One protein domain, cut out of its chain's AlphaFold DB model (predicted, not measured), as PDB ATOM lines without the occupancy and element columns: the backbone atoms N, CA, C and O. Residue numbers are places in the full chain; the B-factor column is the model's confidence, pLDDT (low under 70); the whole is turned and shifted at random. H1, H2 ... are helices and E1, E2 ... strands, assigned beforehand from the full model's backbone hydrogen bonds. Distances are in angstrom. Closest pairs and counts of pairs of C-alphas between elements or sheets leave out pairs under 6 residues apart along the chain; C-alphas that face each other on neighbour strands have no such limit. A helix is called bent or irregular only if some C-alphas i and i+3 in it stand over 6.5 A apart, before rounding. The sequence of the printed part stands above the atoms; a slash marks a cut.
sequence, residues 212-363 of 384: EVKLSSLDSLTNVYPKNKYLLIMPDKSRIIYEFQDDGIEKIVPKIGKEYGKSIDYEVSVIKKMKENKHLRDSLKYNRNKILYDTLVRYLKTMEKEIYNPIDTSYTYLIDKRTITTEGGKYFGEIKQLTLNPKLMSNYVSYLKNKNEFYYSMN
ATOM      1  N   GLU A 212       3.679 -51.517 -26.350       90.25
ATOM      2  CA  GLU A 212       3.230 -51.452 -27.745       90.25
ATOM      3  C   GLU A 212       2.159 -50.384 -27.966       90.25
ATOM      4  O   GLU A 212       2.218 -49.646 -28.946       90.25
ATOM      5  N   VAL A 213       1.192 -50.266 -27.057       89.38
ATOM      6  CA  VAL A 213       0.073 -49.330 -27.222       89.38
ATOM      7  C   VAL A 213       0.488 -47.890 -26.916       89.38
ATOM      8  O   VAL A 213       0.044 -46.969 -27.598       89.38
ATOM      9  N   LYS A 214       1.318 -47.673 -25.887       91.31
ATOM     10  CA  LYS A 214       1.599 -46.325 -25.369       91.31
ATOM     11  C   LYS A 214       2.989 -45.792 -25.720       91.31
ATOM     12  O   LYS A 214       3.110 -44.606 -26.006       91.31
ATOM     13  N   LEU A 215       4.036 -46.621 -25.686       91.25
ATOM     14  CA  LEU A 215       5.423 -46.171 -25.887       91.25
ATOM     15  C   LEU A 215       5.932 -46.335 -27.323       91.25
ATOM     16  O   LEU A 215       6.829 -45.589 -27.715       91.25
ATOM     17  N   SER A 216       5.384 -47.270 -28.103       88.44
ATOM     18  CA  SER A 216       5.895 -47.616 -29.442       88.44
ATOM     19  C   SER A 216       6.027 -46.412 -30.380       88.44
ATOM     20  O   SER A 216       6.983 -46.317 -31.151       88.44
ATOM     21  N   SER A 217       5.102 -45.452 -30.287       86.94
ATOM     22  CA  SER A 217       5.092 -44.249 -31.120       86.94
ATOM     23  C   SER A 217       6.319 -43.360 -30.885       86.94
ATOM     24  O   SER A 217       6.896 -42.855 -31.852       86.94
ATOM     25  N   LEU A 218       6.740 -43.191 -29.627       89.94
ATOM     26  CA  LEU A 218       7.960 -42.481 -29.243       89.94
ATOM     27  C   LEU A 218       9.196 -43.335 -29.514       89.94
ATOM     28  O   LEU A 218      10.182 -42.825 -30.040       89.94
ATOM     29  N   ASP A 219       9.139 -44.626 -29.180       90.25
ATOM     30  CA  ASP A 219      10.246 -45.558 -29.392       90.25
ATOM     31  C   ASP A 219      10.646 -45.640 -30.871       90.25
ATOM     32  O   ASP A 219      11.829 -45.717 -31.192       90.25
ATOM     33  N   SER A 220       9.693 -45.512 -31.797       89.12
ATOM     34  CA  SER A 220       9.975 -45.547 -33.235       89.12
ATOM     35  C   SER A 220      10.979 -44.476 -33.697       89.12
ATOM     36  O   SER A 220      11.565 -44.623 -34.767       89.12
ATOM     37  N   LEU A 221      11.173 -43.394 -32.929       88.81
ATOM     38  CA  LEU A 221      12.175 -42.353 -33.200       88.81
ATOM     39  C   LEU A 221      13.611 -42.830 -32.959       88.81
ATOM     40  O   LEU A 221      14.556 -42.160 -33.357       88.81
ATOM     41  N   THR A 222      13.783 -43.975 -32.305       86.31
ATOM     42  CA  THR A 222      15.096 -44.572 -32.036       86.31
ATOM     43  C   THR A 222      15.582 -45.466 -33.171       86.31
ATOM     44  O   THR A 222      16.781 -45.702 -33.292       86.31
ATOM     45  N   ASN A 223      14.678 -45.894 -34.059       83.19
ATOM     46  CA  ASN A 223      15.014 -46.721 -35.222       83.19
ATOM     47  C   ASN A 223      15.893 -45.979 -36.242       83.19
ATOM     48  O   ASN A 223      16.588 -46.607 -37.036       83.19
ATOM     49  N   VAL A 224      15.850 -44.646 -36.229       80.94
ATOM     50  CA  VAL A 224      16.608 -43.778 -37.127       80.94
ATOM     51  C   VAL A 224      17.188 -42.658 -36.267       80.94
ATOM     52  O   VAL A 224      16.467 -41.747 -35.883       80.94
ATOM     53  N   TYR A 225      18.470 -42.742 -35.911       83.50
ATOM     54  CA  TYR A 225      19.138 -41.736 -35.079       83.50
ATOM     55  C   TYR A 225      20.334 -41.125 -35.813       83.50
ATOM     56  O   TYR A 225      20.976 -41.813 -36.612       83.50
ATOM     57  N   PRO A 226      20.637 -39.841 -35.570       88.25
ATOM     58  CA  PRO A 226      21.738 -39.168 -36.241       88.25
ATOM     59  C   PRO A 226      23.082 -39.771 -35.830       88.25
ATOM     60  O   PRO A 226      23.389 -39.903 -34.643       88.25
ATOM     61  N   LYS A 227      23.882 -40.127 -36.833       88.38
ATOM     62  CA  LYS A 227      25.265 -40.597 -36.719       88.38
ATOM     63  C   LYS A 227      26.245 -39.445 -36.847       88.38
ATOM     64  O   LYS A 227      27.135 -39.312 -36.014       88.38
ATOM     65  N   ASN A 228      26.013 -38.587 -37.837       88.44
ATOM     66  CA  ASN A 228      26.828 -37.416 -38.115       88.44
ATOM     67  C   ASN A 228      25.969 -36.148 -38.146       88.44
ATOM     68  O   ASN A 228      24.764 -36.182 -38.415       88.44
ATOM     69  N   LYS A 229      26.616 -35.013 -37.871       90.50
ATOM     70  CA  LYS A 229      26.050 -33.669 -37.992       90.50
ATOM     71  C   LYS A 229      26.918 -32.872 -38.952       90.50
ATOM     72  O   LYS A 229      28.124 -32.762 -38.742       90.50
ATOM     73  N   TYR A 230      26.308 -32.274 -39.964       89.50
ATOM     74  CA  TYR A 230      26.994 -31.423 -40.925       89.50
ATOM     75  C   TYR A 230      26.423 -30.013 -40.901       89.50
ATOM     76  O   TYR A 230      25.211 -29.821 -40.890       89.50
ATOM     77  N   LEU A 231      27.304 -29.021 -40.939       89.50
ATOM     78  CA  LEU A 231      26.973 -27.645 -41.267       89.50
ATOM     79  C   LEU A 231      27.299 -27.421 -42.741       89.50
ATOM     80  O   LEU A 231      28.465 -27.362 -43.133       89.50
ATOM     81  N   LEU A 232      26.254 -27.297 -43.548       86.69
ATOM     82  CA  LEU A 232      26.347 -26.886 -44.938       86.69
ATOM     83  C   LEU A 232      26.299 -25.359 -44.998       86.69
ATOM     84  O   LEU A 232      25.324 -24.756 -44.558       86.69
ATOM     85  N   ILE A 233      27.332 -24.746 -45.556       85.56
ATOM     86  CA  ILE A 233      27.454 -23.309 -45.787       85.56
ATOM     87  C   ILE A 233      27.345 -23.093 -47.294       85.56
ATOM     88  O   ILE A 233      28.276 -23.406 -48.033       85.56
ATOM     89  N   MET A 234      26.203 -22.586 -47.746       81.19
ATOM     90  CA  MET A 234      26.006 -22.126 -49.125       81.19
ATOM     91  C   MET A 234      25.983 -20.590 -49.158       81.19
ATOM     92  O   MET A 234      25.755 -19.985 -48.108       81.19
ATOM     93  N   PRO A 235      26.182 -19.951 -50.328       75.12
ATOM     94  CA  PRO A 235      26.274 -18.494 -50.454       75.12
ATOM     95  C   PRO A 235      25.083 -17.747 -49.839       75.12
ATOM     96  O   PRO A 235      25.258 -16.676 -49.265       75.12
ATOM     97  N   ASP A 236      23.897 -18.360 -49.881       75.88
ATOM     98  CA  ASP A 236      22.645 -17.700 -49.499       75.88
ATOM     99  C   ASP A 236      22.101 -18.182 -48.144       75.88
ATOM    100  O   ASP A 236      21.200 -17.565 -47.571       75.88
ATOM    101  N   LYS A 237      22.587 -19.325 -47.629       78.31
ATOM    102  CA  LYS A 237      22.079 -19.925 -46.387       78.31
ATOM    103  C   LYS A 237      23.008 -20.998 -45.826       78.31
ATOM    104  O   LYS A 237      23.452 -21.892 -46.546       78.31
ATOM    105  N   SER A 238      23.158 -20.992 -44.506       82.12
ATOM    106  CA  SER A 238      23.727 -22.112 -43.754       82.12
ATOM    107  C   SER A 238      22.624 -23.031 -43.227       82.12
ATOM    108  O   SER A 238      21.572 -22.555 -42.792       82.12
ATOM    109  N   ARG A 239      22.838 -24.348 -43.268       87.12
ATOM    110  CA  ARG A 239      21.883 -25.354 -42.780       87.12
ATOM    111  C   ARG A 239      22.596 -26.468 -42.029       87.12
ATOM    112  O   ARG A 239      23.711 -26.842 -42.385       87.12
ATOM    113  N   ILE A 240      21.924 -27.004 -41.020       89.06
ATOM    114  CA  ILE A 240      22.356 -28.212 -40.324       89.06
ATOM    115  C   ILE A 240      21.699 -29.405 -41.005       89.06
ATOM    116  O   ILE A 240      20.539 -29.330 -41.409       89.06
ATOM    117  N   ILE A 241      22.473 -30.465 -41.188       88.69
ATOM    118  CA  ILE A 241      22.028 -31.714 -41.790       88.69
ATOM    119  C   ILE A 241      22.464 -32.835 -40.866       88.69
ATOM    120  O   ILE A 241      23.659 -33.005 -40.608       88.69
ATOM    121  N   TYR A 242      21.495 -33.595 -40.378       89.12
ATOM    122  CA  TYR A 242      21.762 -34.851 -39.707       89.12
ATOM    123  C   TYR A 242      21.840 -35.974 -40.733       89.12
ATOM    124  O   TYR A 242      20.966 -36.118 -41.586       89.12
ATOM    125  N   GLU A 243      22.889 -36.779 -40.635       88.50
ATOM    126  CA  GLU A 243      23.033 -37.995 -41.423       88.50
ATOM    127  C   GLU A 243      22.813 -39.202 -40.516       88.50
ATOM    128  O   GLU A 243      23.321 -39.268 -39.396       88.50
ATOM    129  N   PHE A 244      22.040 -40.164 -41.006       86.31
ATOM    130  CA  PHE A 244      21.597 -41.330 -40.236       86.31
ATOM    131  C   PHE A 244      22.388 -42.604 -40.566       86.31
ATOM    132  O   PHE A 244      22.197 -43.646 -39.938       86.31
ATOM    133  N   GLN A 245      23.271 -42.526 -41.561       82.44
ATOM    134  CA  GLN A 245      24.236 -43.561 -41.918       82.44
ATOM    135  C   GLN A 245      25.629 -43.106 -41.481       82.44
ATOM    136  O   GLN A 245      25.874 -41.915 -41.342       82.44
ATOM    137  N   ASP A 246      26.522 -44.055 -41.222       77.00
ATOM    138  CA  ASP A 246      27.912 -43.748 -40.875       77.00
ATOM    139  C   ASP A 246      28.755 -43.683 -42.155       77.00
ATOM    140  O   ASP A 246      29.583 -44.548 -42.446       77.00
ATOM    141  N   ASP A 247      28.423 -42.708 -42.995       72.62
ATOM    142  CA  ASP A 247      29.099 -42.435 -44.254       72.62
ATOM    143  C   ASP A 247      30.078 -41.260 -44.019       72.62
ATOM    144  O   ASP A 247      29.790 -40.301 -43.309       72.62
ATOM    145  N   GLY A 248      31.296 -41.333 -44.565       74.25
ATOM    146  CA  GLY A 248      32.250 -40.218 -44.460       74.25
ATOM    147  C   GLY A 248      31.786 -38.980 -45.243       74.25
ATOM    148  O   GLY A 248      30.947 -39.082 -46.145       74.25
ATOM    149  N   ILE A 249      32.407 -37.814 -44.992       79.62
ATOM    150  CA  ILE A 249      32.065 -36.535 -45.655       79.62
ATOM    151  C   ILE A 249      32.124 -36.600 -47.198       79.62
ATOM    152  O   ILE A 249      31.546 -35.772 -47.903       79.62
ATOM    153  N   GLU A 250      32.817 -37.591 -47.760       77.94
ATOM    154  CA  GLU A 250      32.899 -37.803 -49.203       77.94
ATOM    155  C   GLU A 250      31.595 -38.302 -49.825       77.94
ATOM    156  O   GLU A 250      31.261 -37.925 -50.950       77.94
ATOM    157  N   LYS A 251      30.853 -39.130 -49.088       80.25
ATOM    158  CA  LYS A 251      29.657 -39.822 -49.572       80.25
ATOM    159  C   LYS A 251      28.374 -39.026 -49.345       80.25
ATOM    160  O   LYS A 251      27.388 -39.267 -50.047       80.25
ATOM    161  N   ILE A 252      28.392 -38.065 -48.421       79.25
ATOM    162  CA  ILE A 252      27.232 -37.220 -48.111       79.25
ATOM    163  C   ILE A 252      26.968 -36.164 -49.195       79.25
ATOM    164  O   ILE A 252      25.813 -35.918 -49.535       79.25
ATOM    165  N   VAL A 253      28.015 -35.581 -49.794       75.69
ATOM    166  CA  VAL A 253      27.899 -34.512 -50.811       75.69
ATOM    167  C   VAL A 253      26.938 -34.879 -51.958       75.69
ATOM    168  O   VAL A 253      26.014 -34.104 -52.206       75.69
ATOM    169  N   PRO A 254      27.051 -36.050 -52.621       77.88
ATOM    170  CA  PRO A 254      26.126 -36.424 -53.696       77.88
ATOM    171  C   PRO A 254      24.697 -36.755 -53.223       77.88
ATOM    172  O   PRO A 254      23.784 -36.810 -54.043       77.88
ATOM    173  N   LYS A 255      24.470 -36.983 -51.921       82.00
ATOM    174  CA  LYS A 255      23.163 -37.366 -51.348       82.00
ATOM    175  C   LYS A 255      22.520 -36.260 -50.502       82.00
ATOM    176  O   LYS A 255      21.467 -36.484 -49.901       82.00
ATOM    177  N   ILE A 256      23.109 -35.066 -50.471       79.25
ATOM    178  CA  ILE A 256      22.810 -34.028 -49.478       79.25
ATOM    179  C   ILE A 256      21.342 -33.586 -49.460       79.25
ATOM    180  O   ILE A 256      20.775 -33.392 -48.389       79.25
ATOM    181  N   GLY A 257      20.687 -33.502 -50.623       78.19
ATOM    182  CA  GLY A 257      19.265 -33.151 -50.709       78.19
ATOM    183  C   GLY A 257      18.346 -34.212 -50.094       78.19
ATOM    184  O   GLY A 257      17.369 -33.875 -49.427       78.19
ATOM    185  N   LYS A 258      18.683 -35.496 -50.264       83.06
ATOM    186  CA  LYS A 258      17.924 -36.617 -49.693       83.06
ATOM    187  C   LYS A 258      18.089 -36.681 -48.176       83.06
ATOM    188  O   LYS A 258      17.103 -36.860 -47.468       83.06
ATOM    189  N   GLU A 259      19.315 -36.525 -47.681       83.94
ATOM    190  CA  GLU A 259      19.582 -36.510 -46.238       83.94
ATOM    191  C   GLU A 259      19.002 -35.259 -45.567       83.94
ATOM    192  O   GLU A 259      18.454 -35.353 -44.476       83.94
ATOM    193  N   TYR A 260      18.984 -34.114 -46.257       85.62
ATOM    194  CA  TYR A 260      18.313 -32.911 -45.766       85.62
ATOM    195  C   TYR A 260      16.801 -33.107 -45.565       85.62
ATOM    196  O   TYR A 260      16.272 -32.718 -44.526       85.62
ATOM    197  N   GLY A 261      16.107 -33.744 -46.517       86.19
ATOM    198  CA  GLY A 261      14.685 -34.075 -46.359       86.19
ATOM    199  C   GLY A 261      14.430 -34.969 -45.142       86.19
ATOM    200  O   GLY A 261      13.603 -34.643 -44.296       86.19
ATOM    201  N   LYS A 262      15.226 -36.037 -44.990       89.44
ATOM    202  CA  LYS A 262      15.152 -36.927 -43.819       89.44
ATOM    203  C   LYS A 262      15.447 -36.208 -42.500       89.44
ATOM    204  O   LYS A 262      14.802 -36.511 -41.501       89.44
ATOM    205  N   SER A 263      16.415 -35.287 -42.493       89.50
ATOM    206  CA  SER A 263      16.768 -34.463 -41.330       89.50
ATOM    207  C   SER A 263      15.554 -33.671 -40.857       89.50
ATOM    208  O   SER A 263      15.160 -33.799 -39.701       89.50
ATOM    209  N   ILE A 264      14.890 -32.949 -41.769       90.50
ATOM    210  CA  ILE A 264      13.678 -32.182 -41.452       90.50
ATOM    211  C   ILE A 264      12.572 -33.100 -40.926       90.50
ATOM    212  O   ILE A 264      11.977 -32.807 -39.890       90.50
ATOM    213  N   ASP A 265      12.292 -34.205 -41.619       91.75
ATOM    214  CA  ASP A 265      11.220 -35.123 -41.225       91.75
ATOM    215  C   ASP A 265      11.461 -35.694 -39.821       91.75
ATOM    216  O   ASP A 265      10.533 -35.796 -39.010       91.75
ATOM    217  N   TYR A 266      12.714 -36.028 -39.511       91.94
ATOM    218  CA  TYR A 266      13.126 -36.485 -38.192       91.94
ATOM    219  C   TYR A 266      12.953 -35.393 -37.131       91.94
ATOM    220  O   TYR A 266      12.318 -35.639 -36.106       91.94
ATOM    221  N   GLU A 267      13.454 -34.183 -37.385       92.50
ATOM    222  CA  GLU A 267      13.352 -33.036 -36.475       92.50
ATOM    223  C   GLU A 267      11.893 -32.717 -36.126       92.50
ATOM    224  O   GLU A 267      11.521 -32.643 -34.950       92.50
ATOM    225  N   VAL A 268      11.041 -32.610 -37.151       94.12
ATOM    226  CA  VAL A 268       9.600 -32.380 -36.998       94.12
ATOM    227  C   VAL A 268       8.961 -33.510 -36.192       94.12
ATOM    228  O   VAL A 268       8.162 -33.249 -35.289       94.12
ATOM    229  N   SER A 269       9.326 -34.763 -36.474       92.88
ATOM    230  CA  SER A 269       8.788 -35.930 -35.771       92.88
ATOM    231  C   SER A 269       9.181 -35.961 -34.295       92.88
ATOM    232  O   SER A 269       8.328 -36.259 -33.457       92.88
ATOM    233  N   VAL A 270      10.434 -35.630 -33.961       93.56
ATOM    234  CA  VAL A 270      10.915 -35.549 -32.573       93.56
ATOM    235  C   VAL A 270      10.115 -34.502 -31.804       93.56
ATOM    236  O   VAL A 270       9.517 -34.836 -30.781       93.56
ATOM    237  N   ILE A 271      10.036 -33.268 -32.316       93.62
ATOM    238  CA  ILE A 271       9.332 -32.163 -31.644       93.62
ATOM    239  C   ILE A 271       7.844 -32.497 -31.472       93.62
ATOM    240  O   ILE A 271       7.288 -32.365 -30.377       93.62
ATOM    241  N   LYS A 272       7.193 -32.964 -32.544       94.88
ATOM    242  CA  LYS A 272       5.764 -33.294 -32.536       94.88
ATOM    243  C   LYS A 272       5.448 -34.393 -31.522       94.88
ATOM    244  O   LYS A 272       4.621 -34.178 -30.637       94.88
ATOM    245  N   LYS A 273       6.125 -35.541 -31.603       93.00
ATOM    246  CA  LYS A 273       5.829 -36.691 -30.737       93.00
ATOM    247  C   LYS A 273       6.187 -36.430 -29.277       93.00
ATOM    248  O   LYS A 273       5.459 -36.876 -28.394       93.00
ATOM    249  N   MET A 274       7.254 -35.678 -29.004       92.88
ATOM    250  CA  MET A 274       7.596 -35.249 -27.642       92.88
ATOM    251  C   MET A 274       6.505 -34.373 -27.025       92.88
ATOM    252  O   MET A 274       6.164 -34.539 -25.852       92.88
ATOM    253  N   LYS A 275       5.916 -33.471 -27.818       92.75
ATOM    254  CA  LYS A 275       4.793 -32.634 -27.385       92.75
ATOM    255  C   LYS A 275       3.528 -33.459 -27.141       92.75
ATOM    256  O   LYS A 275       2.898 -33.290 -26.100       92.75
ATOM    257  N   GLU A 276       3.179 -34.351 -28.067       91.62
ATOM    258  CA  GLU A 276       1.997 -35.224 -27.977       91.62
ATOM    259  C   GLU A 276       2.045 -36.150 -26.753       91.62
ATOM    260  O   GLU A 276       1.017 -36.415 -26.135       91.62
ATOM    261  N   ASN A 277       3.240 -36.584 -26.346       91.19
ATOM    262  CA  ASN A 277       3.427 -37.557 -25.271       91.19
ATOM    263  C   ASN A 277       3.951 -36.945 -23.960       91.19
ATOM    264  O   ASN A 277       4.427 -37.670 -23.088       91.19
ATOM    265  N   LYS A 278       3.847 -35.623 -23.771       88.25
ATOM    266  CA  LYS A 278       4.397 -34.910 -22.598       88.25
ATOM    267  C   LYS A 278       3.966 -35.500 -21.246       88.25
ATOM    268  O   LYS A 278       4.760 -35.521 -20.308       88.25
ATOM    269  N   HIS A 279       2.723 -35.971 -21.158       91.25
ATOM    270  CA  HIS A 279       2.110 -36.529 -19.944       91.25
ATOM    271  C   HIS A 279       2.048 -38.061 -19.947       91.25
ATOM    272  O   HIS A 279       1.425 -38.659 -19.072       91.25
ATOM    273  N   LEU A 280       2.695 -38.719 -20.919       92.50
ATOM    274  CA  LEU A 280       2.590 -40.166 -21.082       92.50
ATOM    275  C   LEU A 280       3.053 -40.913 -19.829       92.50
ATOM    276  O   LEU A 280       2.417 -41.890 -19.440       92.50
ATOM    277  N   ARG A 281       4.097 -40.410 -19.160       93.56
ATOM    278  CA  ARG A 281       4.658 -40.997 -17.937       93.56
ATOM    279  C   ARG A 281       3.609 -41.322 -16.874       93.56
ATOM    280  O   ARG A 281       3.669 -42.392 -16.274       93.56
ATOM    281  N   ASP A 282       2.670 -40.406 -16.652       92.50
ATOM    282  CA  ASP A 282       1.671 -40.501 -15.582       92.50
ATOM    283  C   ASP A 282       0.608 -41.560 -15.900       92.50
ATOM    284  O   ASP A 282      -0.009 -42.127 -15.002       92.50
ATOM    285  N   SER A 283       0.438 -41.874 -17.186       92.44
ATOM    286  CA  SER A 283      -0.478 -42.907 -17.665       92.44
ATOM    287  C   SER A 283       0.109 -44.321 -17.630       92.44
ATOM    288  O   SER A 283      -0.628 -45.279 -17.875       92.44
ATOM    289  N   LEU A 284       1.416 -44.475 -17.380       95.12
ATOM    290  CA  LEU A 284       2.077 -45.781 -17.362       95.12
ATOM    291  C   LEU A 284       1.790 -46.505 -16.048       95.12
ATOM    292  O   LEU A 284       2.056 -45.989 -14.960       95.12
ATOM    293  N   LYS A 285       1.276 -47.727 -16.152       93.88
ATOM    294  CA  LYS A 285       0.997 -48.593 -15.010       93.88
ATOM    295  C   LYS A 285       2.286 -49.210 -14.474       93.88
ATOM    296  O   LYS A 285       2.512 -49.165 -13.266       93.88
ATOM    297  N   TYR A 286       3.128 -49.739 -15.361       94.88
ATOM    298  CA  TYR A 286       4.282 -50.557 -14.985       94.88
ATOM    299  C   TYR A 286       5.556 -49.723 -14.804       94.88
ATOM    300  O   TYR A 286       5.880 -48.847 -15.611       94.88
ATOM    301  N   ASN A 287       6.313 -50.001 -13.745       94.12
ATOM    302  CA  ASN A 287       7.548 -49.299 -13.407       94.12
ATOM    303  C   ASN A 287       8.653 -49.533 -14.445       94.12
ATOM    304  O   ASN A 287       9.352 -48.584 -14.796       94.12
ATOM    305  N   ARG A 288       8.770 -50.737 -15.013       93.19
ATOM    306  CA  ARG A 288       9.654 -51.034 -16.152       93.19
ATOM    307  C   ARG A 288       9.389 -50.095 -17.327       93.19
ATOM    308  O   ARG A 288      10.325 -49.502 -17.859       93.19
ATOM    309  N   ASN A 289       8.119 -49.888 -17.676       95.62
ATOM    310  CA  ASN A 289       7.737 -48.970 -18.750       95.62
ATOM    311  C   ASN A 289       8.050 -47.514 -18.392       95.62
ATOM    312  O   ASN A 289       8.497 -46.762 -19.257       95.62
ATOM    313  N   LYS A 290       7.895 -47.114 -17.123       95.81
ATOM    314  CA  LYS A 290       8.322 -45.782 -16.657       95.81
ATOM    315  C   LYS A 290       9.830 -45.583 -16.804       95.81
ATOM    316  O   LYS A 290      10.247 -44.532 -17.274       95.81
ATOM    317  N   ILE A 291      10.647 -46.582 -16.466       94.31
ATOM    318  CA  ILE A 291      12.112 -46.517 -16.608       94.31
ATOM    319  C   ILE A 291      12.518 -46.420 -18.088       94.31
ATOM    320  O   ILE A 291      13.356 -45.586 -18.452       94.31
ATOM    321  N   LEU A 292      11.902 -47.231 -18.955       94.38
ATOM    322  CA  LEU A 292      12.110 -47.160 -20.405       94.38
ATOM    323  C   LEU A 292      11.723 -45.785 -20.957       94.38
ATOM    324  O   LEU A 292      12.494 -45.183 -21.701       94.38
ATOM    325  N   TYR A 293      10.571 -45.257 -20.547       95.81
ATOM    326  CA  TYR A 293      10.136 -43.914 -20.916       95.81
ATOM    327  C   TYR A 293      11.117 -42.839 -20.433       95.81
ATOM    328  O   TYR A 293      11.516 -41.978 -21.212       95.81
ATOM    329  N   ASP A 294      11.540 -42.887 -19.168       95.25
ATOM    330  CA  ASP A 294      12.407 -41.870 -18.565       95.25
ATOM    331  C   ASP A 294      13.777 -41.809 -19.266       95.25
ATOM    332  O   ASP A 294      14.332 -40.725 -19.478       95.25
ATOM    333  N   THR A 295      14.315 -42.961 -19.677       94.94
ATOM    334  CA  THR A 295      15.569 -43.039 -20.444       94.94
ATOM    335  C   THR A 295      15.393 -42.614 -21.904       94.94
ATOM    336  O   THR A 295      16.218 -41.847 -22.409       94.94
ATOM    337  N   LEU A 296      14.286 -42.996 -22.549       95.31
ATOM    338  CA  LEU A 296      13.926 -42.552 -23.900       95.31
ATOM    339  C   LEU A 296      13.757 -41.031 -23.974       95.31
ATOM    340  O   LEU A 296      14.364 -40.365 -24.809       95.31
ATOM    341  N   VAL A 297      12.978 -40.454 -23.061       94.81
ATOM    342  CA  VAL A 297      12.730 -39.011 -22.998       94.81
ATOM    343  C   VAL A 297      14.003 -38.239 -22.699       94.81
ATOM    344  O   VAL A 297      14.188 -37.146 -23.226       94.81
ATOM    345  N   ARG A 298      14.918 -38.779 -21.886       94.62
ATOM    346  CA  ARG A 298      16.225 -38.148 -21.658       94.62
ATOM    347  C   ARG A 298      17.035 -38.051 -22.953       94.62
ATOM    348  O   ARG A 298      17.611 -36.995 -23.228       94.62
ATOM    349  N   TYR A 299      17.051 -39.119 -23.749       94.38
ATOM    350  CA  TYR A 299      17.651 -39.117 -25.081       94.38
ATOM    351  C   TYR A 299      16.962 -38.093 -26.001       94.38
ATOM    352  O   TYR A 299      17.625 -37.181 -26.492       94.38
ATOM    353  N   LEU A 300      15.635 -38.155 -26.139       94.44
ATOM    354  CA  LEU A 300      14.877 -37.270 -27.030       94.44
ATOM    355  C   LEU A 300      14.957 -35.792 -26.626       94.44
ATOM    356  O   LEU A 300      15.078 -34.941 -27.495       94.44
ATOM    357  N   LYS A 301      14.992 -35.463 -25.327       93.62
ATOM    358  CA  LYS A 301      15.241 -34.088 -24.847       93.62
ATOM    359  C   LYS A 301      16.646 -33.597 -25.179       93.62
ATOM    360  O   LYS A 301      16.852 -32.398 -25.340       93.62
ATOM    361  N   THR A 302      17.627 -34.496 -25.231       91.31
ATOM    362  CA  THR A 302      18.985 -34.136 -25.661       91.31
ATOM    363  C   THR A 302      18.990 -33.837 -27.156       91.31
ATOM    364  O   THR A 302      19.576 -32.840 -27.560       91.31
ATOM    365  N   MET A 303      18.274 -34.639 -27.949       91.75
ATOM    366  CA  MET A 303      18.094 -34.388 -29.379       91.75
ATOM    367  C   MET A 303      17.329 -33.087 -29.638       91.75
ATOM    368  O   MET A 303      17.775 -32.265 -30.419       91.75
ATOM    369  N   GLU A 304      16.218 -32.848 -28.947       92.12
ATOM    370  CA  GLU A 304      15.434 -31.615 -29.073       92.12
ATOM    371  C   GLU A 304      16.290 -30.370 -28.789       92.12
ATOM    372  O   GLU A 304      16.254 -29.402 -29.547       92.12
ATOM    373  N   LYS A 305      17.126 -30.408 -27.743       89.38
ATOM    374  CA  LYS A 305      18.094 -29.335 -27.464       89.38
ATOM    375  C   LYS A 305      19.121 -29.165 -28.581       89.38
ATOM    376  O   LYS A 305      19.443 -28.029 -28.913       89.38
ATOM    377  N   GLU A 306      19.613 -30.266 -29.143       87.38
ATOM    378  CA  GLU A 306      20.540 -30.252 -30.279       87.38
ATOM    379  C   GLU A 306      19.896 -29.630 -31.526       87.38
ATOM    380  O   GLU A 306      20.556 -28.885 -32.237       87.38
ATOM    381  N   ILE A 307      18.606 -29.877 -31.768       89.06
ATOM    382  CA  ILE A 307      17.856 -29.307 -32.898       89.06
ATOM    383  C   ILE A 307      17.683 -27.794 -32.725       89.06
ATOM    384  O   ILE A 307      17.886 -27.037 -33.672       89.06
ATOM    385  N   TYR A 308      17.331 -27.335 -31.518       87.31
ATOM    386  CA  TYR A 308      17.164 -25.903 -31.254       87.31
ATOM    387  C   TYR A 308      18.492 -25.140 -31.210       87.31
ATOM    388  O   TYR A 308      18.540 -23.989 -31.638       87.31
ATOM    389  N   ASN A 309      19.566 -25.768 -30.719       84.44
ATOM    390  CA  ASN A 309      20.889 -25.157 -30.568       84.44
ATOM    391  C   ASN A 309      21.991 -26.027 -31.206       84.44
ATOM    392  O   ASN A 309      22.851 -26.564 -30.504       84.44
ATOM    393  N   PRO A 310      22.013 -26.158 -32.542       78.06
ATOM    394  CA  PRO A 310      22.874 -27.129 -33.222       78.06
ATOM    395  C   PRO A 310      24.359 -26.743 -33.261       78.06
ATOM    396  O   PRO A 310      25.207 -27.571 -33.605       78.06
ATOM    397  N   ILE A 311      24.682 -25.496 -32.910       76.69
ATOM    398  CA  ILE A 311      26.042 -24.941 -32.843       76.69
ATOM    399  C   ILE A 311      26.314 -24.453 -31.410       76.69
ATOM    400  O   ILE A 311      26.838 -23.364 -31.196       76.69
ATOM    401  N   ASP A 312      25.901 -25.227 -30.403       65.62
ATOM    402  CA  ASP A 312      26.294 -24.952 -29.019       65.62
ATOM    403  C   ASP A 312      27.823 -25.072 -28.898       65.62
ATOM    404  O   ASP A 312      28.411 -26.147 -29.082       65.62
ATOM    405  N   THR A 313      28.473 -23.939 -28.633       63.75
ATOM    406  CA  THR A 313      29.932 -23.774 -28.638       63.75
ATOM    407  C   THR A 313      30.626 -24.500 -27.490       63.75
ATOM    408  O   THR A 313      31.841 -24.671 -27.535       63.75
ATOM    409  N   SER A 314      29.882 -24.962 -26.479       65.12
ATOM    410  CA  SER A 314      30.459 -25.645 -25.317       65.12
ATOM    411  C   SER A 314      30.905 -27.088 -25.597       65.12
ATOM    412  O   SER A 314      31.717 -27.631 -24.848       65.12
ATOM    413  N   TYR A 315      30.414 -27.716 -26.673       68.94
ATOM    414  CA  TYR A 315      30.761 -29.100 -27.042       68.94
ATOM    415  C   TYR A 315      30.811 -29.377 -28.556       68.94
ATOM    416  O   TYR A 315      31.189 -30.480 -28.961       68.94
ATOM    417  N   THR A 316      30.448 -28.408 -29.401       78.75
ATOM    418  CA  THR A 316      30.505 -28.555 -30.862       78.75
ATOM    419  C   THR A 316      31.866 -28.107 -31.394       78.75
ATOM    420  O   THR A 316      32.196 -26.925 -31.330       78.75
ATOM    421  N   TYR A 317      32.637 -29.030 -31.970       81.75
ATOM    422  CA  TYR A 317      33.886 -28.735 -32.672       81.75
ATOM    423  C   TYR A 317      33.870 -29.295 -34.095       81.75
ATOM    424  O   TYR A 317      33.114 -30.211 -34.424       81.75
ATOM    425  N   LEU A 318      34.696 -28.694 -34.951       84.38
ATOM    426  CA  LEU A 318      34.889 -29.128 -36.329       84.38
ATOM    427  C   LEU A 318      35.698 -30.430 -36.338       84.38
ATOM    428  O   LEU A 318      36.814 -30.454 -35.824       84.38
ATOM    429  N   ILE A 319      35.134 -31.485 -36.918       85.75
ATOM    430  CA  ILE A 319      35.825 -32.761 -37.145       85.75
ATOM    431  C   ILE A 319      36.538 -32.718 -38.495       85.75
ATOM    432  O   ILE A 319      37.722 -33.025 -38.583       85.75
ATOM    433  N   ASP A 320      35.808 -32.324 -39.537       84.06
ATOM    434  CA  ASP A 320      36.284 -32.344 -40.917       84.06
ATOM    435  C   ASP A 320      35.613 -31.228 -41.731       84.06
ATOM    436  O   ASP A 320      34.542 -30.727 -41.373       84.06
ATOM    437  N   LYS A 321      36.237 -30.811 -42.830       87.19
ATOM    438  CA  LYS A 321      35.748 -29.760 -43.721       87.19
ATOM    439  C   LYS A 321      36.062 -30.108 -45.168       87.19
ATOM    440  O   LYS A 321      37.199 -30.398 -45.520       87.19
ATOM    441  N   ARG A 322      35.078 -29.894 -46.041       83.62
ATOM    442  CA  ARG A 322      35.253 -29.978 -47.489       83.62
ATOM    443  C   ARG A 322      34.649 -28.775 -48.201       83.62
ATOM    444  O   ARG A 322      33.536 -28.347 -47.901       83.62
ATOM    445  N   THR A 323      35.378 -28.255 -49.179       83.50
ATOM    446  CA  THR A 323      34.876 -27.232 -50.103       83.50
ATOM    447  C   THR A 323      34.115 -27.901 -51.243       83.50
ATOM    448  O   THR A 323      34.593 -28.873 -51.826       83.50
ATOM    449  N   ILE A 324      32.932 -27.382 -51.561       79.69
ATOM    450  CA  ILE A 324      32.105 -27.823 -52.684       79.69
ATOM    451  C   ILE A 324      32.334 -26.844 -53.839       79.69
ATOM    452  O   ILE A 324      32.161 -25.633 -53.683       79.69
ATOM    453  N   THR A 325      32.726 -27.365 -54.998       74.50
ATOM    454  CA  THR A 325      32.962 -26.592 -56.229       74.50
ATOM    455  C   THR A 325      32.058 -27.099 -57.347       74.50
ATOM    456  O   THR A 325      31.837 -28.306 -57.445       74.50
ATOM    457  N   THR A 326      31.557 -26.211 -58.207       68.12
ATOM    458  CA  THR A 326      30.823 -26.620 -59.419       68.12
ATOM    459  C   THR A 326      31.778 -27.090 -60.520       68.12
ATOM    460  O   THR A 326      32.977 -26.788 -60.484       68.12
ATOM    461  N   GLU A 327      31.252 -27.768 -61.547       54.84
ATOM    462  CA  GLU A 327      31.973 -27.961 -62.813       54.84
ATOM    463  C   GLU A 327      32.419 -26.583 -63.340       54.84
ATOM    464  O   GLU A 327      31.614 -25.658 -63.468       54.84
ATOM    465  N   GLY A 328      33.733 -26.399 -63.515       57.91
ATOM    466  CA  GLY A 328      34.356 -25.097 -63.798       57.91
ATOM    467  C   GLY A 328      35.084 -24.432 -62.618       57.91
ATOM    468  O   GLY A 328      35.571 -23.315 -62.770       57.91
ATOM    469  N   GLY A 329      35.177 -25.084 -61.451       61.72
ATOM    470  CA  GLY A 329      36.049 -24.661 -60.341       61.72
ATOM    471  C   GLY A 329      35.545 -23.466 -59.522       61.72
ATOM    472  O   GLY A 329      36.261 -22.976 -58.649       61.72
ATOM    473  N   LYS A 330      34.318 -22.992 -59.769       66.38
ATOM    474  CA  LYS A 330      33.707 -21.918 -58.975       66.38
ATOM    475  C   LYS A 330      33.268 -22.454 -57.612       66.38
ATOM    476  O   LYS A 330      32.694 -23.539 -57.511       66.38
ATOM    477  N   TYR A 331      33.548 -21.682 -56.565       68.94
ATOM    478  CA  TYR A 331      33.133 -21.988 -55.198       68.94
ATOM    479  C   TYR A 331      31.604 -22.027 -55.100       68.94
ATOM    480  O   TYR A 331      30.935 -21.058 -55.453       68.94
ATOM    481  N   PHE A 332      31.068 -23.148 -54.616       75.81
ATOM    482  CA  PHE A 332      29.634 -23.361 -54.413       75.81
ATOM    483  C   PHE A 332      29.256 -23.414 -52.927       75.81
ATOM    484  O   PHE A 332      28.100 -23.194 -52.585       75.81
ATOM    485  N   GLY A 333      30.211 -23.697 -52.035       82.94
ATOM    486  CA  GLY A 333      29.978 -23.725 -50.593       82.94
ATOM    487  C   GLY A 333      31.010 -24.540 -49.816       82.94
ATOM    488  O   GLY A 333      32.006 -25.016 -50.359       82.94
ATOM    489  N   GLU A 334      30.752 -24.735 -48.528       86.44
ATOM    490  CA  GLU A 334      31.513 -25.611 -47.636       86.44
ATOM    491  C   GLU A 334      30.574 -26.577 -46.919       86.44
ATOM    492  O   GLU A 334      29.502 -26.187 -46.467       86.44
ATOM    493  N   ILE A 335      31.001 -27.821 -46.742       87.31
ATOM    494  CA  ILE A 335      30.396 -28.749 -45.792       87.31
ATOM    495  C   ILE A 335      31.386 -29.003 -44.659       87.31
ATOM    496  O   ILE A 335      32.556 -29.308 -44.887       87.31
ATOM    497  N   LYS A 336      30.922 -28.826 -43.426       88.50
ATOM    498  CA  LYS A 336      31.706 -28.997 -42.204       88.50
ATOM    499  C   LYS A 336      31.077 -30.092 -41.367       88.50
ATOM    500  O   LYS A 336      29.928 -29.947 -40.961       88.50
ATOM    501  N   GLN A 337      31.803 -31.167 -41.096       89.81
ATOM    502  CA  GLN A 337      31.376 -32.165 -40.127       89.81
ATOM    503  C   GLN A 337      31.615 -31.625 -38.721       89.81
ATOM    504  O   GLN A 337      32.715 -31.189 -38.383       89.81
ATOM    505  N   LEU A 338      30.573 -31.647 -37.906       89.25
ATOM    506  CA  LEU A 338      30.581 -31.170 -36.534       89.25
ATOM    507  C   LEU A 338      30.369 -32.344 -35.583       89.25
ATOM    508  O   LEU A 338      29.666 -33.301 -35.912       89.25
ATOM    509  N   THR A 339      30.901 -32.248 -34.367       86.62
ATOM    510  CA  THR A 339      30.527 -33.200 -33.320       86.62
ATOM    511  C   THR A 339      29.066 -33.089 -32.928       86.62
ATOM    512  O   THR A 339      28.526 -31.996 -32.748       86.62
ATOM    513  N   LEU A 340      28.444 -34.247 -32.725       85.50
ATOM    514  CA  LEU A 340      27.203 -34.362 -31.970       85.50
ATOM    515  C   LEU A 340      27.477 -34.170 -30.478       85.50
ATOM    516  O   LEU A 340      28.562 -34.488 -29.985       85.50
ATOM    517  N   ASN A 341      26.463 -33.715 -29.742       84.75
ATOM    518  CA  ASN A 341      26.524 -33.670 -28.288       84.75
ATOM    519  C   ASN A 341      26.920 -35.049 -27.717       84.75
ATOM    520  O   ASN A 341      26.189 -36.022 -27.920       84.75
ATOM    521  N   PRO A 342      28.020 -35.169 -26.950       83.50
ATOM    522  CA  PRO A 342      28.476 -36.461 -26.430       83.50
ATOM    523  C   PRO A 342      27.453 -37.121 -25.487       83.50
ATOM    524  O   PRO A 342      27.382 -38.349 -25.390       83.50
ATOM    525  N   LYS A 343      26.592 -36.326 -24.831       88.31
ATOM    526  CA  LYS A 343      25.492 -36.843 -24.002       88.31
ATOM    527  C   LYS A 343      24.405 -37.523 -24.833       88.31
ATOM    528  O   LYS A 343      23.702 -38.372 -24.292       88.31
ATOM    529  N   LEU A 344      24.264 -37.187 -26.119       88.62
ATOM    530  CA  LEU A 344      23.278 -37.798 -27.010       88.62
ATOM    531  C   LEU A 344      23.541 -39.300 -27.141       88.62
ATOM    532  O   LEU A 344      22.657 -40.100 -26.843       88.62
ATOM    533  N   MET A 345      24.775 -39.675 -27.496       87.56
ATOM    534  CA  MET A 345      25.166 -41.078 -27.641       87.56
ATOM    535  C   MET A 345      25.121 -41.812 -26.297       87.56
ATOM    536  O   MET A 345      24.600 -42.920 -26.220       87.56
ATOM    537  N   SER A 346      25.597 -41.186 -25.216       90.81
ATOM    538  CA  SER A 346      25.536 -41.787 -23.876       90.81
ATOM    539  C   SER A 346      24.095 -42.098 -23.440       90.81
ATOM    540  O   SER A 346      23.803 -43.214 -23.002       90.81
ATOM    541  N   ASN A 347      23.167 -41.151 -23.625       93.19
ATOM    542  CA  ASN A 347      21.752 -41.351 -23.308       93.19
ATOM    543  C   ASN A 347      21.099 -42.393 -24.227       93.19
ATOM    544  O   ASN A 347      20.308 -43.203 -23.751       93.19
ATOM    545  N   TYR A 348      21.454 -42.405 -25.515       91.56
ATOM    546  CA  TYR A 348      20.966 -43.390 -26.477       91.56
ATOM    547  C   TYR A 348      21.407 -44.816 -26.119       91.56
ATOM    548  O   TYR A 348      20.578 -45.716 -26.031       91.56
ATOM    549  N   VAL A 349      22.694 -45.022 -25.825       91.62
ATOM    550  CA  VAL A 349      23.233 -46.324 -25.395       91.62
ATOM    551  C   VAL A 349      22.597 -46.776 -24.081       91.62
ATOM    552  O   VAL A 349      22.241 -47.945 -23.937       91.62
ATOM    553  N   SER A 350      22.398 -45.856 -23.131       92.62
ATOM    554  CA  SER A 350      21.695 -46.158 -21.881       92.62
ATOM    555  C   SER A 350      20.250 -46.599 -22.129       92.62
ATOM    556  O   SER A 350      19.801 -47.576 -21.527       92.62
ATOM    557  N   TYR A 351      19.531 -45.929 -23.033       94.56
ATOM    558  CA  TYR A 351      18.190 -46.337 -23.438       94.56
ATOM    559  C   TYR A 351      18.190 -47.726 -24.093       94.56
ATOM    560  O   TYR A 351      17.461 -48.611 -23.647       94.56
ATOM    561  N   LEU A 352      19.054 -47.948 -25.091       92.94
ATOM    562  CA  LEU A 352      19.165 -49.229 -25.790       92.94
ATOM    563  C   LEU A 352      19.484 -50.383 -24.846       92.94
ATOM    564  O   LEU A 352      18.922 -51.461 -25.006       92.94
ATOM    565  N   LYS A 353      20.346 -50.169 -23.848       93.88
ATOM    566  CA  LYS A 353      20.634 -51.182 -22.831       93.88
ATOM    567  C   LYS A 353      19.354 -51.623 -22.113       93.88
ATOM    568  O   LYS A 353      19.056 -52.812 -22.099       93.88
ATOM    569  N   ASN A 354      18.568 -50.674 -21.598       92.38
ATOM    570  CA  ASN A 354      17.308 -50.978 -20.913       92.38
ATOM    571  C   ASN A 354      16.284 -51.633 -21.855       92.38
ATOM    572  O   ASN A 354      15.616 -52.591 -21.473       92.38
ATOM    573  N   LYS A 355      16.177 -51.142 -23.097       93.00
ATOM    574  CA  LYS A 355      15.298 -51.715 -24.126       93.00
ATOM    575  C   LYS A 355      15.678 -53.168 -24.423       93.00
ATOM    576  O   LYS A 355      14.822 -54.044 -24.414       93.00
ATOM    577  N   ASN A 356      16.961 -53.443 -24.630       93.38
ATOM    578  CA  ASN A 356      17.451 -54.787 -24.921       93.38
ATOM    579  C   ASN A 356      17.257 -55.734 -23.734       93.38
ATOM    580  O   ASN A 356      16.821 -56.861 -23.936       93.38
ATOM    581  N   GLU A 357      17.517 -55.284 -22.503       92.12
ATOM    582  CA  GLU A 357      17.242 -56.067 -21.289       92.12
ATOM    583  C   GLU A 357      15.746 -56.397 -21.155       92.12
ATOM    584  O   GLU A 357      15.387 -57.526 -20.807       92.12
ATOM    585  N   PHE A 358      14.868 -55.446 -21.489       92.38
ATOM    586  CA  PHE A 358      13.422 -55.649 -21.529       92.38
ATOM    587  C   PHE A 358      13.017 -56.732 -22.541       92.38
ATOM    588  O   PHE A 358      12.400 -57.724 -22.149       92.38
ATOM    589  N   TYR A 359      13.420 -56.598 -23.809       91.25
ATOM    590  CA  TYR A 359      13.095 -57.578 -24.854       91.25
ATOM    591  C   TYR A 359      13.723 -58.946 -24.596       91.25
ATOM    592  O   TYR A 359      13.087 -59.968 -24.840       91.25
ATOM    593  N   TYR A 360      14.948 -58.983 -24.072       92.12
ATOM    594  CA  TYR A 360      15.590 -60.228 -23.673       92.12
ATOM    595  C   TYR A 360      14.777 -60.939 -22.588       92.12
ATOM    596  O   TYR A 360      14.450 -62.110 -22.749       92.12
ATOM    597  N   SER A 361      14.381 -60.227 -21.528       92.00
ATOM    598  CA  SER A 361      13.549 -60.791 -20.452       92.00
ATOM    599  C   SER A 361      12.222 -61.344 -20.984       92.00
ATOM    600  O   SER A 361      11.809 -62.444 -20.617       92.00
ATOM    601  N   MET A 362      11.578 -60.592 -21.880       91.75
ATOM    602  CA  MET A 362      10.324 -60.986 -22.518       91.75
ATOM    603  C   MET A 362      10.490 -62.260 -23.345       91.75
ATOM    604  O   MET A 362       9.803 -63.248 -23.085       91.75
ATOM    605  N   ASN A 363      11.451 -62.275 -24.270       89.62
ATOM    606  CA  ASN A 363      11.737 -63.438 -25.108       89.62
ATOM    607  C   ASN A 363      12.094 -64.662 -24.262       89.62
ATOM    608  O   ASN A 363      11.645 -65.769 -24.558       89.62
TER     609      ASN A 363
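Overview. This is residues 212 to 363 of the 384 residues of an uncharacterized protein of Flavobacterium branchiophilum (UniProt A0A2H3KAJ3). A twisted sheet of four strands fills one end of a rod-like domain and a group of helices the other, with the long helix H2 running from the sheet into that group. The first part of H2 packs on one face of the sheet; at the other end H4 and H5 lie side by side, with H1 beside the last part of H2. The printed part has 152 residues, with five named helices and four named strands in the order H1 E1 E2 H2 H3 H4 E3 E4 H5; the class is mixed, helices and strands. The sheet order is E2 E1 E4 E3, antiparallel throughout. The whole is only just compact, close to loose, with a radius of gyration of the C-alphas of 17.8 A, and spans 63 by 29 by 28 A.

Along the chain. The strands are E1, residues 228 to 234, E2, 237 to 243, E3, 318 to 325, 20.2 A long, and E4, 331 to 338, 21.0 A. H2, residues 249 to 276, is 34.9 A long; it is irregular, with C-alphas 254 and 257 8.2 A apart, and has a kink of 87 degrees near residue 256. H1, residues 212 to 222, begins with C-alpha 212 at (3.230, -51.452, -27.745) and is irregular too, with C-alphas 214 and 217 7.0 A apart. H3 is residues 280 to 283. H4, 287 to 308, is 31.0 A long. H5, 342 to 363, is 31.8 A long and ends with C-alpha 363 at (11.737, -63.438, -25.108).

Arrangement. E1 and E2 form a hairpin, with N 230 and O 241 2.8 A apart. Inner strands E1 and E4 are antiparallel, with N 231 and O 336 2.8 A apart. E3 and E4 form the other hairpin, with N 322 and O 335 2.8 A apart. H2 is on the sheet, making two layers, a helix on one face of a sheet; the closest C-alphas of H2 and E2 are those of Ser 263 and Tyr 242, 5.3 A apart. With residues 266 to 274 alone H2 touches H1, closest at Lys 273 and Leu 218, C-alphas 6.3 A apart, at a shallow tilt of 31 degrees, opposite ways. H4 is the hub, touching H2, H3 and H5. It touches H2 through residues 297 to 307 alone, closest at Glu 304 and Ile 271, C-alphas 6.6 A apart, at a steep tilt of 55 degrees. H4 and H5 touch, closest at Tyr 299 and Asn 347, C-alphas 5.0 A apart, at a shallow tilt of 27 degrees, opposite ways. H3 and H4 only just touch, with 3 pairs of C-alphas within 8 A, the closest those of Arg 281 and Lys 290, 6.2 A apart. H2 and H5 are apart. Each O i to N i+4 pair is within hydrogen-bond range in H4 and H5, but 19 of 24 are in H2 and 2 of 7 in H1, where 4 of 8 O i to N i+3 pairs are; H3 is too short for an O i to N i+4 pair.

Size, cuts and confidence. The two C-alphas farthest apart are those of Lys 285 and Gly 328, 63.6 A. The printed part has no cut and no long link. The mean pLDDT of the printed part is 86.5; it is under 70 at residues 312 to 315 and 326 to 331.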